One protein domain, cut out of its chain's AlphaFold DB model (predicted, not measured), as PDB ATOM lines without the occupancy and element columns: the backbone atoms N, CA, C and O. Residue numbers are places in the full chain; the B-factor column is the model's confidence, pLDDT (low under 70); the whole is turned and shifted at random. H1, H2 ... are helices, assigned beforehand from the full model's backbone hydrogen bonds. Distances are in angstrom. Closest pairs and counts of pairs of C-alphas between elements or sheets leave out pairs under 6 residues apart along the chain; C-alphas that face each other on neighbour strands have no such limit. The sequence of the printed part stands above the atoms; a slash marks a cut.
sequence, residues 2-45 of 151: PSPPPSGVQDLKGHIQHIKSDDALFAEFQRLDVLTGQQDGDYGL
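This is residues 2 to 45 of the 151 residues of the protein "Tyrosine-protein phosphatase domain-containing protein" of Dibothriocephalus latus (UniProt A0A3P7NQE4). An extended tail, residues 2 to 11, leads into a short helix, H1, which meets one end of a long helix, H2, at a corner. H2 makes most of the length, and the tail reaches back from H1 on the same side as H2, leaving an open hook. The printed part has 44 residues with two named helices, H1 then H2, and no named strand; the class is all helix. It is loose, with a radius of gyration of the C-alphas of 13.0 A, and elongated, spanning 36 by 23 by 13 A.

H1, residues 12 to 18, and H2, residues 22 to 42, are joined by a tight link of 3 residues. They are close but not clearly touching; their closest C-alphas, of His 18 and Ala 24, are 8.0 A apart. They run opposite ways at a steep tilt of 65 degrees. In H1 every O i to N i+4 pair is within hydrogen-bond range, in H2 16 of 17.

H1 begins at C-alpha 12, (119.088, 185.200, 85.363). H2 measures 30.2 A and ends at C-alpha 42, (118.666, 163.491, 105.104).

The C-alphas farthest apart, of Gly 14 and Gly 44, are 36.5 A apart. The printed part has no cut, and no printed residue is under 70 in pLDDT.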
ATOM      1  N   PRO A   2     111.770 168.326  95.267       72.50
ATOM      2  CA  PRO A   2     113.000 168.451  94.485       72.50
ATOM      3  C   PRO A   2     113.535 169.890  94.554       72.50
ATOM      4  O   PRO A   2     112.747 170.840  94.600       72.50
ATOM      5  N   SER A   3     114.856 170.063  94.561       70.56
ATOM      6  CA  SER A   3     115.482 171.380  94.426       70.56
ATOM      7  C   SER A   3     115.138 172.001  93.062       70.56
ATOM      8  O   SER A   3     114.882 171.269  92.097       70.56
ATOM      9  N   PRO A   4     115.046 173.340  92.961       74.00
ATOM     10  CA  PRO A   4     114.833 173.988  91.673       74.00
ATOM     11  C   PRO A   4     116.007 173.685  90.725       74.00
ATOM     12  O   PRO A   4     117.148 173.550  91.179       74.00
ATOM     13  N   PRO A   5     115.753 173.547  89.412       77.38
ATOM     14  CA  PRO A   5     116.820 173.329  88.449       77.38
ATOM     15  C   PRO A   5     117.760 174.546  88.401       77.38
ATOM     16  O   PRO A   5     117.304 175.677  88.598       77.38
ATOM     17  N   PRO A   6     119.057 174.344  88.105       80.06
ATOM     18  CA  PRO A   6     119.987 175.449  87.916       80.06
ATOM     19  C   PRO A   6     119.484 176.401  86.827       80.06
ATOM     20  O   PRO A   6     119.134 175.965  85.729       80.06
ATOM     21  N   SER A   7     119.470 177.700  87.123       78.38
ATOM     22  CA  SER A   7     119.178 178.727  86.122       78.38
ATOM     23  C   SER A   7     120.454 179.094  85.370       78.38
ATOM     24  O   SER A   7     121.491 179.355  85.983       78.38
ATOM     25  N   GLY A   8     120.390 179.129  84.038       83.75
ATOM     26  CA  GLY A   8     121.498 179.614  83.223       83.75
ATOM     27  C   GLY A   8     121.772 181.093  83.505       83.75
ATOM     28  O   GLY A   8     120.847 181.883  83.681       83.75
ATOM     29  N   VAL A   9     123.045 181.502  83.499       86.00
ATOM     30  CA  VAL A   9     123.426 182.914  83.729       86.00
ATOM     31  C   VAL A   9     122.741 183.857  82.730       86.00
ATOM     32  O   VAL A   9     122.381 184.977  83.084       86.00
ATOM     33  N   GLN A  10     122.511 183.394  81.495       90.38
ATOM     34  CA  GLN A  10     121.813 184.170  80.464       90.38
ATOM     35  C   GLN A  10     120.343 184.445  80.821       90.38
ATOM     36  O   GLN A  10     119.818 185.508  80.490       90.38
ATOM     37  N   ASP A  11     119.711 183.535  81.563       87.00
ATOM     38  CA  ASP A  11     118.297 183.605  81.939       87.00
ATOM     39  C   ASP A  11     118.074 184.342  83.266       87.00
ATOM     40  O   ASP A  11     116.949 184.735  83.580       87.00
ATOM     41  N   LEU A  12     119.145 184.601  84.029       86.50
ATOM     42  CA  LEU A  12     119.088 185.200  85.363       86.50
ATOM     43  C   LEU A  12     118.312 186.522  85.384       86.50
ATOM     44  O   LEU A  12     117.521 186.767  86.291       86.50
ATOM     45  N   LYS A  13     118.488 187.376  84.368       87.69
ATOM     46  CA  LYS A  13     117.767 188.654  84.280       87.69
ATOM     47  C   LYS A  13     116.256 188.448  84.162       87.69
ATOM     48  O   LYS A  13     115.500 189.157  84.825       87.69
ATOM     49  N   GLY A  14     115.832 187.508  83.317       85.62
ATOM     50  CA  GLY A  14     114.421 187.169  83.139       85.62
ATOM     51  C   GLY A  14     113.846 186.525  84.397       85.62
ATOM     52  O   GLY A  14     112.762 186.899  84.834       85.62
ATOM     53  N   HIS A  15     114.619 185.641  85.032       84.38
ATOM     54  CA  HIS A  15     114.244 184.999  86.285       84.38
ATOM     55  C   HIS A  15     114.035 186.019  87.412       84.38
ATOM     56  O   HIS A  15     112.955 186.068  87.989       84.38
ATOM     57  N   ILE A  16     114.999 186.923  87.639       87.19
ATOM     58  CA  ILE A  16     114.867 188.015  88.617       87.19
ATOM     59  C   ILE A  16     113.634 188.866  88.308       87.19
ATOM     60  O   ILE A  16     112.883 189.209  89.208       87.19
ATOM     61  N   GLN A  17     113.400 189.218  87.039       85.81
ATOM     62  CA  GLN A  17     112.212 189.982  86.651       85.81
ATOM     63  C   GLN A  17     110.897 189.241  86.922       85.81
ATOM     64  O   GLN A  17     109.901 189.898  87.208       85.81
ATOM     65  N   HIS A  18     110.893 187.912  86.845       81.25
ATOM     66  CA  HIS A  18     109.729 187.082  87.133       81.25
ATOM     67  C   HIS A  18     109.434 186.998  88.638       81.25
ATOM     68  O   HIS A  18     108.282 187.147  89.033       81.25
ATOM     69  N   ILE A  19     110.466 186.847  89.475       83.44
ATOM     70  CA  ILE A  19     110.335 186.755  90.943       83.44
ATOM     71  C   ILE A  19     110.282 188.123  91.641       83.44
ATOM     72  O   ILE A  19     110.339 188.204  92.861       83.44
ATOM     73  N   LYS A  20     110.194 189.221  90.878       82.44
ATOM     74  CA  LYS A  20     110.196 190.592  91.415       82.44
ATOM     75  C   LYS A  20     108.957 190.957  92.230       82.44
ATOM     76  O   LYS A  20     108.982 192.005  92.869       82.44
ATOM     77  N   SER A  21     107.876 190.181  92.165       79.44
ATOM     78  CA  SER A  21     106.757 190.378  93.085       79.44
ATOM     79  C   SER A  21     107.120 189.834  94.465       79.44
ATOM     80  O   SER A  21     107.668 188.736  94.570       79.44
ATOM     81  N   ASP A  22     106.771 190.579  95.516       74.62
ATOM     82  CA  ASP A  22     107.041 190.183  96.905       74.62
ATOM     83  C   ASP A  22     106.505 188.773  97.206       74.62
ATOM     84  O   ASP A  22     107.196 187.975  97.837       74.62
ATOM     85  N   ASP A  23     105.335 188.419  96.663       85.75
ATOM     86  CA  ASP A  23     104.721 187.096  96.833       85.75
ATOM     87  C   ASP A  23     105.546 185.956  96.212       85.75
ATOM     88  O   ASP A  23     105.653 184.876  96.796       85.75
ATOM     89  N   ALA A  24     106.134 186.170  95.029       84.81
ATOM     90  CA  ALA A  24     106.909 185.138  94.338       84.81
ATOM     91  C   ALA A  24     108.267 184.923  95.014       84.81
ATOM     92  O   ALA A  24     108.666 183.780  95.242       84.81
ATOM     93  N   LEU A  25     108.937 186.015  95.396       87.19
ATOM     94  CA  LEU A  25     110.176 185.956  96.167       87.19
ATOM     95  C   LEU A  25     109.950 185.294  97.531       87.19
ATOM     96  O   LEU A  25     110.746 184.462  97.962       87.19
ATOM     97  N   PHE A  26     108.848 185.631  98.203       88.06
ATOM     98  CA  PHE A  26     108.500 185.039  99.487       88.06
ATOM     99  C   PHE A  26     108.226 183.537  99.370       88.06
ATOM    100  O   PHE A  26     108.723 182.765 100.188       88.06
ATOM    101  N   ALA A  27     107.509 183.099  98.332       87.56
ATOM    102  CA  ALA A  27     107.287 181.678  98.076       87.56
ATOM    103  C   ALA A  27     108.603 180.916  97.826       87.56
ATOM    104  O   ALA A  27     108.769 179.787  98.294       87.56
ATOM    105  N   GLU A  28     109.559 181.527  97.122       86.94
ATOM    106  CA  GLU A  28     110.888 180.944  96.916       86.94
ATOM    107  C   GLU A  28     111.684 180.864  98.225       86.94
ATOM    108  O   GLU A  28     112.262 179.820  98.534       86.94
ATOM    109  N   PHE A  29     111.634 181.911  99.049       88.50
ATOM    110  CA  PHE A  29     112.259 181.913 100.371       88.50
ATOM    111  C   PHE A  29     111.660 180.844 101.300       88.50
ATOM    112  O   PHE A  29     112.397 180.096 101.939       88.50
ATOM    113  N   GLN A  30     110.333 180.690 101.326       91.19
ATOM    114  CA  GLN A  30     109.664 179.628 102.089       91.19
ATOM    115  C   GLN A  30     110.055 178.226 101.615       91.19
ATOM    116  O   GLN A  30     110.138 177.288 102.408       91.19
ATOM    117  N   ARG A  31     110.313 178.058 100.315       89.62
ATOM    118  CA  ARG A  31     110.798 176.784  99.787       89.62
ATOM    119  C   ARG A  31     112.180 176.436 100.336       89.62
ATOM    120  O   ARG A  31     112.425 175.254 100.568       89.62
ATOM    121  N   LEU A  32     113.057 177.421 100.548       87.88
ATOM    122  CA  LEU A  32     114.370 177.188 101.159       87.88
ATOM    123  C   LEU A  32     114.227 176.627 102.573       87.88
ATOM    124  O   LEU A  32     114.892 175.649 102.880       87.88
ATOM    125  N   ASP A  33     113.311 177.156 103.383       88.69
ATOM    126  CA  ASP A  33     113.043 176.650 104.739       88.69
ATOM    127  C   ASP A  33     112.655 175.157 104.734       88.69
ATOM    128  O   ASP A  33     113.231 174.335 105.449       88.69
ATOM    129  N   VAL A  34     111.759 174.768 103.819       90.31
ATOM    130  CA  VAL A  34     111.355 173.364 103.632       90.31
ATOM    131  C   VAL A  34     112.523 172.477 103.187       90.31
ATOM    132  O   VAL A  34     112.599 171.315 103.593       90.31
ATOM    133  N   LEU A  35     113.401 172.981 102.315       87.25
ATOM    134  CA  LEU A  35     114.571 172.239 101.839       87.25
ATOM    135  C   LEU A  35     115.628 172.094 102.939       87.25
ATOM    136  O   LEU A  35     116.164 171.003 103.092       87.25
ATOM    137  N   THR A  36     115.868 173.135 103.737       84.94
ATOM    138  CA  THR A  36     116.782 173.089 104.888       84.94
ATOM    139  C   THR A  36     116.326 172.037 105.897       84.94
ATOM    140  O   THR A  36     117.104 171.162 106.263       84.94
ATOM    141  N   GLY A  37     115.037 172.019 106.260       87.50
ATOM    142  CA  GLY A  37     114.510 170.993 107.167       87.50
ATOM    143  C   GLY A  37     114.581 169.567 106.597       87.50
ATOM    144  O   GLY A  37     114.731 168.604 107.346       87.50
ATOM    145  N   GLN A  38     114.504 169.405 105.270       87.25
ATOM    146  CA  GLN A  38     114.758 168.112 104.618       87.25
ATOM    147  C   GLN A  38     116.232 167.712 104.726       87.25
ATOM    148  O   GLN A  38     116.518 166.569 105.072       87.25
ATOM    149  N   GLN A  39     117.157 168.650 104.506       83.56
ATOM    150  CA  GLN A  39     118.593 168.406 104.651       83.56
ATOM    151  C   GLN A  39     118.970 167.999 106.079       83.56
ATOM    152  O   GLN A  39     119.779 167.084 106.241       83.56
ATOM    153  N   ASP A  40     118.357 168.605 107.100       85.12
ATOM    154  CA  ASP A  40     118.579 168.214 108.496       85.12
ATOM    155  C   ASP A  40     118.302 166.719 108.714       85.12
ATOM    156  O   ASP A  40     119.098 166.015 109.339       85.12
ATOM    157  N   GLY A  41     117.197 166.216 108.155       85.19
ATOM    158  CA  GLY A  41     116.829 164.802 108.219       85.19
ATOM    159  C   GLY A  41     117.716 163.907 107.353       85.19
ATOM    160  O   GLY A  41     118.217 162.893 107.839       85.19
ATOM    161  N   ASP A  42     117.934 164.290 106.095       83.69
ATOM    162  CA  ASP A  42     118.666 163.491 105.104       83.69
ATOM    163  C   ASP A  42     120.141 163.288 105.492       83.69
ATOM    164  O   ASP A  42     120.704 162.216 105.257       83.69
ATOM    165  N   TYR A  43     120.758 164.294 106.119       78.31
ATOM    166  CA  TYR A  43     122.159 164.262 106.553       78.31
ATOM    167  C   TYR A  43     122.333 164.066 108.067       78.31
ATOM    168  O   TYR A  43     123.466 164.015 108.550       78.31
ATOM    169  N   GLY A  44     121.237 163.930 108.822       84.56
ATOM    170  CA  GLY A  44     121.267 163.725 110.272       84.56
ATOM    171  C   GLY A  44     121.949 164.866 111.031       84.56
ATOM    172  O   GLY A  44     122.719 164.607 111.960       84.56
ATOM    173  N   LEU A  45     121.710 166.110 110.613       84.00
ATOM    174  CA  LEU A  45     122.330 167.296 111.199       84.00
ATOM    175  C   LEU A  45     121.776 167.562 112.606       84.00
ATOM    176  O   LEU A  45     120.584 167.405 112.871       84.00
TER     177      LEU A  45